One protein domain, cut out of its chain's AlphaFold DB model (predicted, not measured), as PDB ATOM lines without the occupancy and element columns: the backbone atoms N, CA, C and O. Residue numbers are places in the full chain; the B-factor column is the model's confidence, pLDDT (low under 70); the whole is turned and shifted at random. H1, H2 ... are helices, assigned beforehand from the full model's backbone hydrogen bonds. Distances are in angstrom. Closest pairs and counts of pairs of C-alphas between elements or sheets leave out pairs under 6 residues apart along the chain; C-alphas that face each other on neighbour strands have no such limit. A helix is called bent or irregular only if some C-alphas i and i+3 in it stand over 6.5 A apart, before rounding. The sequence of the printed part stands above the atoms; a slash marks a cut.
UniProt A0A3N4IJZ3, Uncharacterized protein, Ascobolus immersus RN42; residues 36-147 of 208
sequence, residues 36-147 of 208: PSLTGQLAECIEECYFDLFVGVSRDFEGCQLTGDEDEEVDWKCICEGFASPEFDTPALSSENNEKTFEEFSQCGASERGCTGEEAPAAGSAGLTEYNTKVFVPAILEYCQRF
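Overview. This is residues 36 to 147 of the 208 residues of an uncharacterized protein of Ascobolus immersus RN42 (UniProt A0A3N4IJZ3). H2 and H5 lie side by side; H6 leads from H5's end to H3. The 112 printed residues have six named helices and no named strand: all helix. The whole is compact, radius of gyration of the C-alphas 13.8 A, spans 40 by 30 by 24 A.

Arrangement. H2, residues 44 to 58, is irregular: C-alphas 45 and 48 are 7.7 A apart. It touches H5, residues 96 to 110, opposite ways at a shallow tilt of 3 degrees; the closest C-alphas, 49 and 108, are 5.8 A apart. H6, residues 125 to 145, one helix by hydrogen bonds, is bent: C-alphas 134 and 137 are 6.7 A apart. Arm H6a, up to 134, touches H5's residues 106 to 110 alone; H6b, from 137, only just touches H3, residues 76 to 84, with 3 pairs of C-alphas within 8 A. H2 has 9 of 11 O i to N i+4 pairs within hydrogen-bond range.

Along the chain. H1, residues 36 to 39, begins at (-26.631, -6.180, 20.081).

Size, cuts and confidence. Links 59 to 75 and 111 to 124 are long; 30 residues have pLDDT under 70.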
ATOM      1  N   PRO A  36     -27.196  -7.296  19.317       91.38
ATOM      2  CA  PRO A  36     -26.631  -6.180  20.081       91.38
ATOM      3  C   PRO A  36     -25.989  -6.593  21.414       91.38
ATOM      4  O   PRO A  36     -24.887  -6.153  21.737       91.38
ATOM      5  N   SER A  37     -26.618  -7.490  22.180       90.38
ATOM      6  CA  SER A  37     -26.082  -7.976  23.461       90.38
ATOM      7  C   SER A  37     -24.791  -8.796  23.313       90.38
ATOM      8  O   SER A  37     -23.998  -8.874  24.256       90.38
ATOM      9  N   LEU A  38     -24.556  -9.396  22.139       90.38
ATOM     10  CA  LEU A  38     -23.299 -10.067  21.806       90.38
ATOM     11  C   LEU A  38     -22.229  -9.052  21.407       90.38
ATOM     12  O   LEU A  38     -21.112  -9.093  21.925       90.38
ATOM     13  N   THR A  39     -22.548  -8.158  20.471       89.25
ATOM     14  CA  THR A  39     -21.570  -7.221  19.904       89.25
ATOM     15  C   THR A  39     -21.160  -6.154  20.909       89.25
ATOM     16  O   THR A  39     -19.988  -5.792  20.937       89.25
ATOM     17  N   GLY A  40     -22.055  -5.751  21.813       87.38
ATOM     18  CA  GLY A  40     -21.760  -4.829  22.914       87.38
ATOM     19  C   GLY A  40     -20.814  -5.390  23.986       87.38
ATOM     20  O   GLY A  40     -20.415  -4.666  24.895       87.38
ATOM     21  N   GLN A  41     -20.433  -6.673  23.902       88.31
ATOM     22  CA  GLN A  41     -19.359  -7.262  24.721       88.31
ATOM     23  C   GLN A  41     -17.978  -7.161  24.051       88.31
ATOM     24  O   GLN A  41     -16.980  -7.613  24.614       88.31
ATOM     25  N   LEU A  42     -17.910  -6.593  22.846       85.19
ATOM     26  CA  LEU A  42     -16.673  -6.277  22.140       85.19
ATOM     27  C   LEU A  42     -16.261  -4.828  22.419       85.19
ATOM     28  O   LEU A  42     -16.966  -4.072  23.081       85.19
ATOM     29  N   ALA A  43     -15.097  -4.426  21.909       80.44
ATOM     30  CA  ALA A  43     -14.689  -3.033  21.992       80.44
ATOM     31  C   ALA A  43     -15.607  -2.137  21.137       80.44
ATOM     32  O   ALA A  43     -15.854  -2.436  19.967       80.44
ATOM     33  N   GLU A  44     -16.048  -1.008  21.700       81.88
ATOM     34  CA  GLU A  44     -17.007  -0.073  21.082       81.88
ATOM     35  C   GLU A  44     -16.568   0.361  19.669       81.88
ATOM     36  O   GLU A  44     -17.378   0.475  18.753       81.88
ATOM     37  N   CYS A  45     -15.258   0.521  19.451       79.06
ATOM     38  CA  CYS A  45     -14.684   0.938  18.167       79.06
ATOM     39  C   CYS A  45     -14.946  -0.041  17.001       79.06
ATOM     40  O   CYS A  45     -14.903   0.365  15.839       79.06
ATOM     41  N   ILE A  46     -15.190  -1.322  17.293       82.25
ATOM     42  CA  ILE A  46     -15.381  -2.393  16.298       82.25
ATOM     43  C   ILE A  46     -16.738  -3.085  16.408       82.25
ATOM     44  O   ILE A  46     -17.014  -3.982  15.613       82.25
ATOM     45  N   GLU A  47     -17.574  -2.685  17.361       86.38
ATOM     46  CA  GLU A  47     -18.886  -3.279  17.607       86.38
ATOM     47  C   GLU A  47     -19.733  -3.338  16.326       86.38
ATOM     48  O   GLU A  47     -20.162  -4.417  15.918       86.38
ATOM     49  N   GLU A  48     -19.865  -2.204  15.628       86.44
ATOM     50  CA  GLU A  48     -20.614  -2.091  14.366       86.44
ATOM     51  C   GLU A  48     -20.041  -3.013  13.272       86.44
ATOM     52  O   GLU A  48     -20.790  -3.661  12.546       86.44
ATOM     53  N   CYS A  49     -18.710  -3.156  13.194       85.56
ATOM     54  CA  CYS A  49     -18.080  -4.033  12.202       85.56
ATOM     55  C   CYS A  49     -18.469  -5.503  12.411       85.56
ATOM     56  O   CYS A  49     -18.696  -6.229  11.442       85.56
ATOM     57  N   TYR A  50     -18.517  -5.959  13.664       86.62
ATOM     58  CA  TYR A  50     -18.925  -7.328  13.974       86.62
ATOM     59  C   TYR A  50     -20.431  -7.516  13.826       86.62
ATOM     60  O   TYR A  50     -20.851  -8.557  13.328       86.62
ATOM     61  N   PHE A  51     -21.232  -6.516  14.187       90.38
ATOM     62  CA  PHE A  51     -22.674  -6.533  13.956       90.38
ATOM     63  C   PHE A  51     -23.001  -6.779  12.478       90.38
ATOM     64  O   PHE A  51     -23.687  -7.749  12.146       90.38
ATOM     65  N   ASP A  52     -22.421  -5.978  11.581       87.44
ATOM     66  CA  ASP A  52     -22.626  -6.115  10.138       87.44
ATOM     67  C   ASP A  52     -22.115  -7.460   9.604       87.44
ATOM     68  O   ASP A  52     -22.755  -8.072   8.744       87.44
ATOM     69  N   LEU A  53     -20.995  -7.959  10.142       85.00
ATOM     70  CA  LEU A  53     -20.462  -9.277   9.795       85.00
ATOM     71  C   LEU A  53     -21.458 -10.397  10.138       85.00
ATOM     72  O   LEU A  53     -21.728 -11.245   9.290       85.00
ATOM     73  N   PHE A  54     -22.018 -10.406  11.351       87.38
ATOM     74  CA  PHE A  54     -22.987 -11.421  11.779       87.38
ATOM     75  C   PHE A  54     -24.269 -11.373  10.947       87.38
ATOM     76  O   PHE A  54     -24.723 -12.413  10.463       87.38
ATOM     77  N   VAL A  55     -24.828 -10.179  10.729       88.75
ATOM     78  CA  VAL A  55     -26.003 -10.007   9.864       88.75
ATOM     79  C   VAL A  55     -25.692 -10.494   8.452       88.75
ATOM     80  O   VAL A  55     -26.459 -11.276   7.894       88.75
ATOM     81  N   GLY A  56     -24.562 -10.081   7.876       83.38
ATOM     82  CA  GLY A  56     -24.163 -10.440   6.517       83.38
ATOM     83  C   GLY A  56     -23.994 -11.946   6.322       83.38
ATOM     84  O   GLY A  56     -24.618 -12.508   5.424       83.38
ATOM     85  N   VAL A  57     -23.229 -12.597   7.201       78.75
ATOM     86  CA  VAL A  57     -22.966 -14.046   7.157       78.75
ATOM     87  C   VAL A  57     -24.239 -14.855   7.409       78.75
ATOM     88  O   VAL A  57     -24.487 -15.848   6.727       78.75
ATOM     89  N   SER A  58     -25.086 -14.423   8.351       82.88
ATOM     90  CA  SER A  58     -26.300 -15.171   8.703       82.88
ATOM     91  C   SER A  58     -27.325 -15.270   7.571       82.88
ATOM     92  O   SER A  58     -28.162 -16.168   7.588       82.88
ATOM     93  N   ARG A  59     -27.258 -14.397   6.555       80.75
ATOM     94  CA  ARG A  59     -28.175 -14.418   5.397       80.75
ATOM     95  C   ARG A  59     -28.147 -15.739   4.640       80.75
ATOM     96  O   ARG A  59     -29.171 -16.130   4.074       80.75
ATOM     97  N   ASP A  60     -27.004 -16.411   4.651       72.44
ATOM     98  CA  ASP A  60     -26.813 -17.683   3.967       72.44
ATOM     99  C   ASP A  60     -27.280 -18.884   4.824       72.44
ATOM    100  O   ASP A  60     -27.343 -20.007   4.320       72.44
ATOM    101  N   PHE A  61     -27.686 -18.668   6.084       74.12
ATOM    102  CA  PHE A  61     -28.249 -19.704   6.955       74.12
ATOM    103  C   PHE A  61     -29.779 -19.736   6.860       74.12
ATOM    104  O   PHE A  61     -30.497 -18.880   7.387       74.12
ATOM    105  N   GLU A  62     -30.309 -20.745   6.168       72.56
ATOM    106  CA  GLU A  62     -31.754 -20.915   6.008       72.56
ATOM    107  C   GLU A  62     -32.427 -21.176   7.368       72.56
ATOM    108  O   GLU A  62     -32.169 -22.180   8.027       72.56
ATOM    109  N   GLY A  63     -33.321 -20.271   7.782       70.81
ATOM    110  CA  GLY A  63     -34.097 -20.403   9.019       70.81
ATOM    111  C   GLY A  63     -33.476 -19.772  10.269       70.81
ATOM    112  O   GLY A  63     -34.155 -19.738  11.292       70.81
ATOM    113  N   CYS A  64     -32.259 -19.225  10.194       78.06
ATOM    114  CA  CYS A  64     -31.638 -18.460  11.284       78.06
ATOM    115  C   CYS A  64     -30.852 -17.248  10.783       78.06
ATOM    116  O   CYS A  64     -29.681 -17.054  11.090       78.06
ATOM    117  N   GLN A  65     -31.528 -16.423   9.990       83.88
ATOM    118  CA  GLN A  65     -31.011 -15.126   9.573       83.88
ATOM    119  C   GLN A  65     -31.186 -14.133  10.716       83.88
ATOM    120  O   GLN A  65     -32.254 -14.097  11.321       83.88
ATOM    121  N   LEU A  66     -30.161 -13.327  10.968       87.31
ATOM    122  CA  LEU A  66     -30.212 -12.223  11.916       87.31
ATOM    123  C   LEU A  66     -30.686 -10.969  11.188       87.31
ATOM    124  O   LEU A  66     -30.151 -10.626  10.125       87.31
ATOM    125  N   THR A  67     -31.662 -10.265  11.751       84.81
ATOM    126  CA  THR A  67     -32.020  -8.910  11.307       84.81
ATOM    127  C   THR A  67     -31.192  -7.856  12.027       84.81
ATOM    128  O   THR A  67     -30.907  -6.809  11.438       84.81
ATOM    129  N   GLY A  68     -30.767  -8.155  13.258       82.19
ATOM    130  CA  GLY A  68     -30.038  -7.237  14.124       82.19
ATOM    131  C   GLY A  68     -30.945  -6.282  14.907       82.19
ATOM    132  O   GLY A  68     -30.453  -5.337  15.522       82.19
ATOM    133  N   ASP A  69     -32.260  -6.503  14.887       86.31
ATOM    134  CA  ASP A  69     -33.186  -5.715  15.698       86.31
ATOM    135  C   ASP A  69     -32.935  -5.963  17.200       86.31
ATOM    136  O   ASP A  69     -32.617  -7.075  17.627       86.31
ATOM    137  N   GLU A  70     -33.096  -4.923  18.023       77.00
ATOM    138  CA  GLU A  70     -33.116  -5.094  19.480       77.00
ATOM    139  C   GLU A  70     -34.263  -6.038  19.880       77.00
ATOM    140  O   GLU A  70     -35.350  -5.992  19.296       77.00
ATOM    141  N   ASP A  71     -34.015  -6.893  20.877       82.19
ATOM    142  CA  ASP A  71     -34.936  -7.937  21.341       82.19
ATOM    143  C   ASP A  71     -35.313  -8.999  20.275       82.19
ATOM    144  O   ASP A  71     -36.271  -9.758  20.475       82.19
ATOM    145  N   GLU A  72     -34.588  -9.091  19.149       84.69
ATOM    146  CA  GLU A  72     -34.728 -10.205  18.202       84.69
ATOM    147  C   GLU A  72     -34.464 -11.536  18.928       84.69
ATOM    148  O   GLU A  72     -33.417 -11.731  19.546       84.69
ATOM    149  N   GLU A  73     -35.413 -12.478  18.858       83.44
ATOM    150  CA  GLU A  73     -35.214 -13.817  19.417       83.44
ATOM    151  C   GLU A  73     -34.231 -14.588  18.527       83.44
ATOM    152  O   GLU A  73     -34.602 -15.151  17.496       83.44
ATOM    153  N   VAL A  74     -32.961 -14.598  18.930       86.69
ATOM    154  CA  VAL A  74     -31.897 -15.261  18.178       86.69
ATOM    155  C   VAL A  74     -31.793 -16.734  18.574       86.69
ATOM    156  O   VAL A  74     -31.479 -17.077  19.717       86.69
ATOM    157  N   ASP A  75     -31.969 -17.633  17.600       87.50
ATOM    158  CA  ASP A  75     -31.592 -19.042  17.754       87.50
ATOM    159  C   ASP A  75     -30.064 -19.184  17.676       87.50
ATOM    160  O   ASP A  75     -29.484 -19.551  16.649       87.50
ATOM    161  N   TRP A  76     -29.398 -18.893  18.796       85.75
ATOM    162  CA  TRP A  76     -27.943 -18.991  18.922       85.75
ATOM    163  C   TRP A  76     -27.404 -20.381  18.605       85.75
ATOM    164  O   TRP A  76     -26.271 -20.500  18.141       85.75
ATOM    165  N   LYS A  77     -28.205 -21.435  18.801       86.44
ATOM    166  CA  LYS A  77     -27.807 -22.786  18.417       86.44
ATOM    167  C   LYS A  77     -27.725 -22.904  16.896       86.44
ATOM    168  O   LYS A  77     -26.715 -23.406  16.413       86.44
ATOM    169  N   CYS A  78     -28.720 -22.408  16.160       83.38
ATOM    170  CA  CYS A  78     -28.688 -22.404  14.695       83.38
ATOM    171  C   CYS A  78     -27.557 -21.527  14.140       83.38
ATOM    172  O   CYS A  78     -26.809 -21.974  13.271       83.38
ATOM    173  N   ILE A  79     -27.348 -20.330  14.703       84.19
ATOM    174  CA  ILE A  79     -26.217 -19.463  14.327       84.19
ATOM    175  C   ILE A  79     -24.884 -20.193  14.525       84.19
ATOM    176  O   ILE A  79     -24.056 -20.251  13.616       84.19
ATOM    177  N   CYS A  80     -24.689 -20.815  15.689       82.31
ATOM    178  CA  CYS A  80     -23.490 -21.592  15.986       82.31
ATOM    179  C   CYS A  80     -23.320 -22.827  15.087       82.31
ATOM    180  O   CYS A  80     -22.185 -23.186  14.774       82.31
ATOM    181  N   GLU A  81     -24.409 -23.478  14.662       77.94
ATOM    182  CA  GLU A  81     -24.378 -24.576  13.680       77.94
ATOM    183  C   GLU A  81     -23.900 -24.083  12.315       77.94
ATOM    184  O   GLU A  81     -23.089 -24.759  11.682       77.94
ATOM    185  N   GLY A  82     -24.307 -22.876  11.913       71.56
ATOM    186  CA  GLY A  82     -23.790 -22.201  10.725       71.56
ATOM    187  C   GLY A  82     -22.278 -21.967  10.786       71.56
ATOM    188  O   GLY A  82     -21.561 -22.351   9.863       71.56
ATOM    189  N   PHE A  83     -21.768 -21.427  11.900       66.88
ATOM    190  CA  PHE A  83     -20.324 -21.207  12.109       66.88
ATOM    191  C   PHE A  83     -19.506 -22.503  12.213       66.88
ATOM    192  O   PHE A  83     -18.340 -22.534  11.828       66.88
ATOM    193  N   ALA A  84     -20.093 -23.570  12.757       62.91
ATOM    194  CA  ALA A  84     -19.456 -24.878  12.897       62.91
ATOM    195  C   ALA A  84     -19.550 -25.742  11.632       62.91
ATOM    196  O   ALA A  84     -18.920 -26.804  11.566       62.91
ATOM    197  N   SER A  85     -20.369 -25.337  10.657       56.09
ATOM    198  CA  SER A  85     -20.558 -26.099   9.433       56.09
ATOM    199  C   SER A  85     -19.219 -26.213   8.701       56.09
ATOM    200  O   SER A  85     -18.506 -25.222   8.555       56.09
ATOM    201  N   PRO A  86     -18.859 -27.390   8.164       48.03
ATOM    202  CA  PRO A  86     -17.714 -27.510   7.266       48.03
ATOM    203  C   PRO A  86     -17.862 -26.636   6.012       48.03
ATOM    204  O   PRO A  86     -16.887 -26.427   5.304       48.03
ATOM    205  N   GLU A  87     -19.050 -26.103   5.723       43.25
ATOM    206  CA  GLU A  87     -19.265 -25.069   4.702       43.25
ATOM    207  C   GLU A  87     -18.613 -23.732   5.083       43.25
ATOM    208  O   GLU A  87     -18.163 -23.018   4.197       43.25
ATOM    209  N   PHE A  88     -18.472 -23.459   6.384       47.34
ATOM    210  CA  PHE A  88     -17.715 -22.339   6.944       47.34
ATOM    211  C   PHE A  88     -16.192 -22.567   6.869       47.34
ATOM    212  O   PHE A  88     -15.420 -21.633   6.679       47.34
ATOM    213  N   ASP A  89     -15.765 -23.831   6.974       39.00
ATOM    214  CA  ASP A  89     -14.358 -24.276   6.956       39.00
ATOM    215  C   ASP A  89     -13.869 -24.697   5.550       39.00
ATOM    216  O   ASP A  89     -12.702 -25.040   5.330       39.00
ATOM    217  N   THR A  90     -14.766 -24.692   4.563       35.00
ATOM    218  CA  THR A  90     -14.426 -24.923   3.162       35.00
ATOM    219  C   THR A  90     -14.346 -23.585   2.438       35.00
ATOM    220  O   THR A  90     -15.082 -22.653   2.751       35.00
ATOM    221  N   PRO A  91     -13.547 -23.488   1.363       37.75
ATOM    222  CA  PRO A  91     -13.618 -22.366   0.426       37.75
ATOM    223  C   PRO A  91     -15.021 -22.149  -0.183       37.75
ATOM    224  O   PRO A  91     -15.167 -21.283  -1.030       37.75
ATOM    225  N   ALA A  92     -16.029 -22.953   0.186       34.44
ATOM    226  CA  ALA A  92     -17.418 -22.880  -0.248       34.44
ATOM    227  C   ALA A  92     -18.232 -21.766   0.443       34.44
ATOM    228  O   ALA A  92     -19.345 -21.498  -0.000       34.44
ATOM    229  N   LEU A  93     -17.632 -21.007   1.374       43.72
ATOM    230  CA  LEU A  93     -17.976 -19.590   1.591       43.72
ATOM    231  C   LEU A  93     -17.646 -18.699   0.365       43.72
ATOM    232  O   LEU A  93     -17.683 -17.479   0.466       43.72
ATOM    233  N   SER A  94     -17.385 -19.274  -0.817       43.38
ATOM    234  CA  SER A  94     -17.332 -18.601  -2.123       43.38
ATOM    235  C   SER A  94     -18.704 -18.112  -2.618       43.38
ATOM    236  O   SER A  94     -18.942 -18.072  -3.831       43.38
ATOM    237  N   SER A  95     -19.661 -17.832  -1.727       55.59
ATOM    238  CA  SER A  95     -20.805 -17.026  -2.139       55.59
ATOM    239  C   SER A  95     -20.270 -15.605  -2.320       55.59
ATOM    240  O   SER A  95     -19.552 -15.087  -1.466       55.59
ATOM    241  N   GLU A  96     -20.587 -14.967  -3.449       59.84
ATOM    242  CA  GLU A  96     -20.204 -13.569  -3.711       59.84
ATOM    243  C   GLU A  96     -20.625 -12.651  -2.544       59.84
ATOM    244  O   GLU A  96     -19.956 -11.670  -2.234       59.84
ATOM    245  N   ASN A  97     -21.702 -13.022  -1.839       61.78
ATOM    246  CA  ASN A  97     -22.186 -12.334  -0.649       61.78
ATOM    247  C   ASN A  97     -21.245 -12.453   0.555       61.78
ATOM    248  O   ASN A  97     -21.017 -11.444   1.221       61.78
ATOM    249  N   ASN A  98     -20.687 -13.632   0.842       68.81
ATOM    250  CA  ASN A  98     -19.757 -13.799   1.959       68.81
ATOM    251  C   ASN A  98     -18.412 -13.152   1.656       68.81
ATOM    252  O   ASN A  98     -17.897 -12.428   2.502       68.81
ATOM    253  N   GLU A  99     -17.881 -13.317   0.439       71.75
ATOM    254  CA  GLU A  99     -16.664 -12.610   0.015       71.75
ATOM    255  C   GLU A  99     -16.823 -11.094   0.173       71.75
ATOM    256  O   GLU A  99     -15.963 -10.440   0.764       71.75
ATOM    257  N   LYS A 100     -17.963 -10.547  -0.265       78.19
ATOM    258  CA  LYS A 100     -18.288  -9.131  -0.098       78.19
ATOM    259  C   LYS A 100     -18.450  -8.732   1.372       78.19
ATOM    260  O   LYS A 100     -17.940  -7.691   1.765       78.19
ATOM    261  N   THR A 101     -19.115  -9.548   2.188       78.69
ATOM    262  CA  THR A 101     -19.291  -9.280   3.628       78.69
ATOM    263  C   THR A 101     -17.940  -9.258   4.346       78.69
ATOM    264  O   THR A 101     -17.672  -8.361   5.141       78.69
ATOM    265  N   PHE A 102     -17.042 -10.196   4.034       77.44
ATOM    266  CA  PHE A 102     -15.685 -10.208   4.583       77.44
ATOM    267  C   PHE A 102     -14.835  -9.045   4.066       77.44
ATOM    268  O   PHE A 102     -14.016  -8.508   4.816       77.44
ATOM    269  N   GLU A 103     -15.018  -8.631   2.811       81.00
ATOM    270  CA  GLU A 103     -14.383  -7.427   2.279       81.00
ATOM    271  C   GLU A 103     -14.862  -6.176   3.031       81.00
ATOM    272  O   GLU A 103     -14.028  -5.392   3.488       81.00
ATOM    273  N   GLU A 104     -16.173  -6.014   3.225       81.00
ATOM    274  CA  GLU A 104     -16.776  -4.912   3.985       81.00
ATOM    275  C   GLU A 104     -16.297  -4.912   5.444       81.00
ATOM    276  O   GLU A 104     -15.868  -3.871   5.944       81.00
ATOM    277  N   PHE A 105     -16.238  -6.076   6.096       83.00
ATOM    278  CA  PHE A 105     -15.668  -6.235   7.438       83.00
ATOM    279  C   PHE A 105     -14.189  -5.823   7.496       83.00
ATOM    280  O   PHE A 105     -13.771  -5.059   8.373       83.00
ATOM    281  N   SER A 106     -13.388  -6.289   6.535       76.44
ATOM    282  CA  SER A 106     -11.967  -5.951   6.439       76.44
ATOM    283  C   SER A 106     -11.771  -4.447   6.254       76.44
ATOM    284  O   SER A 106     -10.950  -3.842   6.944       76.44
ATOM    285  N   GLN A 107     -12.564  -3.811   5.389       77.62
ATOM    286  CA  GLN A 107     -12.549  -2.360   5.198       77.62
ATOM    287  C   GLN A 107     -13.012  -1.611   6.456       77.62
ATOM    288  O   GLN A 107     -12.411  -0.587   6.807       77.62
ATOM    289  N   CYS A 108     -14.018  -2.136   7.163       77.31
ATOM    290  CA  CYS A 108     -14.524  -1.570   8.410       77.31
ATOM    291  C   CYS A 108     -13.413  -1.470   9.458       77.31
ATOM    292  O   CYS A 108     -13.170  -0.378   9.960       77.31
ATOM    293  N   GLY A 109     -12.646  -2.536   9.712       66.56
ATOM    294  CA  GLY A 109     -11.546  -2.458  10.684       66.56
ATOM    295  C   GLY A 109     -10.206  -1.938  10.138       66.56
ATOM    296  O   GLY A 109      -9.336  -1.552  10.920       66.56
ATOM    297  N   ALA A 110     -10.011  -1.870   8.815       62.88
ATOM    298  CA  ALA A 110      -8.799  -1.306   8.203       62.88
ATOM    299  C   ALA A 110      -8.775   0.231   8.169       62.88
ATOM    300  O   ALA A 110      -7.695   0.827   8.176       62.88
ATOM    301  N   SER A 111      -9.940   0.872   8.101       57.50
ATOM    302  CA  SER A 111     -10.090   2.313   7.864       57.50
ATOM    303  C   SER A 111      -9.940   3.155   9.137       57.50
ATOM    304  O   SER A 111     -10.873   3.830   9.540       57.50
ATOM    305  N   GLU A 112      -8.785   3.105   9.814       57.31
ATOM    306  CA  GLU A 112      -8.501   3.864  11.060       57.31
ATOM    307  C   GLU A 112      -9.513   3.662  12.217       57.31
ATOM    308  O   GLU A 112      -9.354   4.257  13.277       57.31
ATOM    309  N   ARG A 113     -10.519   2.798  12.035       60.19
ATOM    310  CA  ARG A 113     -11.615   2.505  12.967       60.19
ATOM    311  C   ARG A 113     -11.290   1.426  13.993       60.19
ATOM    312  O   ARG A 113     -12.062   1.233  14.920       60.19
ATOM    313  N   GLY A 114     -10.152   0.740  13.868       60.47
ATOM    314  CA  GLY A 114      -9.643  -0.022  15.008       60.47
ATOM    315  C   GLY A 114      -9.382   0.916  16.193       60.47
ATOM    316  O   GLY A 114      -9.198   2.123  16.025       60.47
ATOM    317  N   CYS A 115      -9.376   0.369  17.396       69.50
ATOM    318  CA  CYS A 115      -9.250   1.146  18.615       69.50
ATOM    319  C   CYS A 115      -7.906   1.898  18.671       69.50
ATOM    320  O   CYS A 115      -6.850   1.416  18.234       69.50
ATOM    321  N   THR A 116      -7.938   3.122  19.207       67.69
ATOM    322  CA  THR A 116      -6.741   3.955  19.377       67.69
ATOM    323  C   THR A 116      -6.125   3.779  20.762       67.69
ATOM    324  O   THR A 116      -6.834   3.796  21.763       67.69
ATOM    325  N   GLY A 117      -4.791   3.749  20.831       60.25
ATOM    326  CA  GLY A 117      -4.025   4.033  22.050       60.25
ATOM    327  C   GLY A 117      -3.933   2.897  23.073       60.25
ATOM    328  O   GLY A 117      -2.822   2.436  23.326       60.25
ATOM    329  N   GLU A 118      -5.053   2.478  23.670       60.09
ATOM    330  CA  GLU A 118      -5.079   1.603  24.864       60.09
ATOM    331  C   GLU A 118      -6.112   0.456  24.802       60.09
ATOM    332  O   GLU A 118      -6.084  -0.429  25.650       60.09
ATOM    333  N   GLU A 119      -6.969   0.421  23.780       63.25
ATOM    334  CA  GLU A 119      -7.975  -0.629  23.560       63.25
ATOM    335  C   GLU A 119      -7.605  -1.497  22.341       63.25
ATOM    336  O   GLU A 119      -6.972  -1.021  21.394       63.25
ATOM    337  N   ALA A 120      -7.975  -2.781  22.357       67.25
ATOM    338  CA  ALA A 120      -7.803  -3.691  21.222       67.25
ATOM    339  C   ALA A 120      -9.108  -3.801  20.412       67.25
ATOM    340  O   ALA A 120     -10.182  -3.705  20.998       67.25
ATOM    341  N   PRO A 121      -9.044  -4.062  19.091       72.50
ATOM    342  CA  PRO A 121      -7.850  -4.194  18.252       72.50
ATOM    343  C   PRO A 121      -7.127  -2.869  18.049       72.50
ATOM    344  O   PRO A 121      -7.768  -1.845  17.860       72.50
ATOM    345  N   ALA A 122      -5.798  -2.905  17.955       71.56
ATOM    346  CA  ALA A 122      -5.051  -1.745  17.478       71.56
ATOM    347  C   ALA A 122      -5.549  -1.300  16.089       71.56
ATOM    348  O   ALA A 122      -5.901  -2.132  15.249       71.56
ATOM    349  N   ALA A 123      -5.537   0.011  15.839       68.56
ATOM    350  CA  ALA A 123      -5.940   0.591  14.561       68.56
ATOM    351  C   ALA A 123      -5.274  -0.077  13.340       68.56
ATOM    352  O   ALA A 123      -4.056  -0.281  13.292       68.56
ATOM    353  N   GLY A 124      -6.087  -0.353  12.316       69.06
ATOM    354  CA  GLY A 124      -5.658  -0.905  11.032       69.06
ATOM    355  C   GLY A 124      -5.920  -2.405  10.869       69.06
ATOM    356  O   GLY A 124      -6.184  -3.144  11.815       69.06
ATOM    357  N   SER A 125      -5.806  -2.873   9.624       70.38
ATOM    358  CA  SER A 125      -6.200  -4.233   9.223       70.38
ATOM    359  C   SER A 125      -5.437  -5.338   9.955       70.38
ATOM    360  O   SER A 125      -6.014  -6.373  10.287       70.38
ATOM    361  N   ALA A 126      -4.148  -5.126  10.236       73.81
ATOM    362  CA  ALA A 126      -3.324  -6.090  10.959       73.81
ATOM    363  C   ALA A 126      -3.792  -6.270  12.413       73.81
ATOM    364  O   ALA A 126      -3.884  -7.405  12.879       73.81
ATOM    365  N   GLY A 127      -4.138  -5.175  13.102       76.38
ATOM    366  CA  GLY A 127      -4.644  -5.225  14.474       76.38
ATOM    367  C   GLY A 127      -6.016  -5.891  14.557       76.38
ATOM    368  O   GLY A 127      -6.223  -6.745  15.418       76.38
ATOM    369  N   LEU A 128      -6.917  -5.593  13.612       77.38
ATOM    370  CA  LEU A 128      -8.210  -6.281  13.502       77.38
ATOM    371  C   LEU A 128      -8.035  -7.782  13.239       77.38
ATOM    372  O   LEU A 128      -8.688  -8.600  13.881       77.38
ATOM    373  N   THR A 129      -7.140  -8.154  12.319       76.38
ATOM    374  CA  THR A 129      -6.871  -9.563  11.985       76.38
ATOM    375  C   THR A 129      -6.356 -10.331  13.202       76.38
ATOM    376  O   THR A 129      -6.796 -11.452  13.471       76.38
ATOM    377  N   GLU A 130      -5.432  -9.729  13.951       76.44
ATOM    378  CA  GLU A 130      -4.881 -10.326  15.164       76.44
ATOM    379  C   GLU A 130      -5.949 -10.495  16.250       76.44
ATOM    380  O   GLU A 130      -6.065 -11.583  16.811       76.44
ATOM    381  N   TYR A 131      -6.772  -9.474  16.494       78.94
ATOM    382  CA  TYR A 131      -7.883  -9.548  17.448       78.94
ATOM    383  C   TYR A 131      -8.927 -10.590  17.048       78.94
ATOM    384  O   TYR A 131      -9.334 -11.400  17.879       78.94
ATOM    385  N   ASN A 132      -9.307 -10.634  15.769       78.50
ATOM    386  CA  ASN A 132     -10.243 -11.634  15.264       78.50
ATOM    387  C   ASN A 132      -9.723 -13.054  15.535       78.50
ATOM    388  O   ASN A 132     -10.426 -13.894  16.083       78.50
ATOM    389  N   THR A 133      -8.447 -13.298  15.227       75.44
ATOM    390  CA  THR A 133      -7.830 -14.627  15.354       75.44
ATOM    391  C   THR A 133      -7.579 -15.036  16.807       75.44
ATOM    392  O   THR A 133      -7.702 -16.213  17.141       75.44
ATOM    393  N   LYS A 134      -7.169 -14.100  17.670       76.12
ATOM    394  CA  LYS A 134      -6.698 -14.410  19.030       76.12
ATOM    395  C   LYS A 134      -7.738 -14.198  20.122       76.12
ATOM    396  O   LYS A 134      -7.590 -14.795  21.182       76.12
ATOM    397  N   VAL A 135      -8.742 -13.360  19.883       79.81
ATOM    398  CA  VAL A 135      -9.733 -12.968  20.894       79.81
ATOM    399  C   VAL A 135     -11.124 -13.409  20.468       79.81
ATOM    400  O   VAL A 135     -11.721 -14.263  21.117       79.81
ATOM    401  N   PHE A 136     -11.622 -12.884  19.347       82.50
ATOM    402  CA  PHE A 136     -13.014 -13.092  18.950       82.50
ATOM    403  C   PHE A 136     -13.318 -14.545  18.554       82.50
ATOM    404  O   PHE A 136     -14.234 -15.142  19.114       82.50
ATOM    405  N   VAL A 137     -12.551 -15.132  17.624       81.19
ATOM    406  CA  VAL A 137     -12.797 -16.503  17.138       81.19
ATOM    407  C   VAL A 137     -12.766 -17.526  18.284       81.19
ATOM    408  O   VAL A 137     -13.702 -18.316  18.392       81.19
ATOM    409  N   PRO A 138     -11.769 -17.528  19.190       79.00
ATOM    410  CA  PRO A 138     -11.804 -18.410  20.356       79.00
ATOM    411  C   PRO A 138     -13.041 -18.203  21.243       79.00
ATOM    412  O   PRO A 138     -13.677 -19.187  21.619       79.00
ATOM    413  N   ALA A 139     -13.415 -16.950  21.522       83.06
ATOM    414  CA  ALA A 139     -14.555 -16.619  22.374       83.06
ATOM    415  C   ALA A 139     -15.893 -17.096  21.787       83.06
ATOM    416  O   ALA A 139     -16.706 -17.689  22.499       83.06
ATOM    417  N   ILE A 140     -16.126 -16.885  20.485       82.81
ATOM    418  CA  ILE A 140     -17.372 -17.323  19.838       82.81
ATOM    419  C   ILE A 140     -17.437 -18.849  19.732       82.81
ATOM    420  O   ILE A 140     -18.497 -19.432  19.947       82.81
ATOM    421  N   LEU A 141     -16.306 -19.522  19.490       81.38
ATOM    422  CA  LEU A 141     -16.251 -20.985  19.492       81.38
ATOM    423  C   LEU A 141     -16.546 -21.555  20.886       81.38
ATOM    424  O   LEU A 141     -17.296 -22.523  20.997       81.38
ATOM    425  N   GLU A 142     -16.000 -20.962  21.948       83.44
ATOM    426  CA  GLU A 142     -16.313 -21.352  23.328       83.44
ATOM    427  C   GLU A 142     -17.794 -21.119  23.660       83.44
ATOM    428  O   GLU A 142     -18.453 -21.999  24.220       83.44
ATOM    429  N   TYR A 143     -18.355 -19.980  23.251       85.06
ATOM    430  CA  TYR A 143     -19.786 -19.713  23.389       85.06
ATOM    431  C   TYR A 143     -20.628 -20.776  22.667       85.06
ATOM    432  O   TYR A 143     -21.544 -21.354  23.255       85.06
ATOM    433  N   CYS A 144     -20.257 -21.130  21.435       84.38
ATOM    434  CA  CYS A 144     -20.955 -22.132  20.636       84.38
ATOM    435  C   CYS A 144     -20.846 -23.567  21.179       84.38
ATOM    436  O   CYS A 144     -21.751 -24.381  20.961       84.38
ATOM    437  N   GLN A 145     -19.802 -23.894  21.948       84.12
ATOM    438  CA  GLN A 145     -19.703 -25.190  22.633       84.12
ATOM    439  C   GLN A 145     -20.837 -25.408  23.644       84.12
ATOM    440  O   GLN A 145     -21.253 -26.552  23.844       84.12
ATOM    441  N   ARG A 146     -21.405 -24.341  24.226       83.06
ATOM    442  CA  ARG A 146     -22.530 -24.433  25.180       83.06
ATOM    443  C   ARG A 146     -23.772 -25.089  24.569       83.06
ATOM    444  O   ARG A 146     -24.564 -25.690  25.293       83.06
ATOM    445  N   PHE A 147     -23.911 -25.033  23.246       82.31
ATOM    446  CA  PHE A 147     -25.024 -25.631  22.507       82.31
ATOM    447  C   PHE A 147     -24.737 -27.060  22.011       82.31
ATOM    448  O   PHE A 147     -25.595 -27.671  21.374       82.31
TER     449      PHE A 147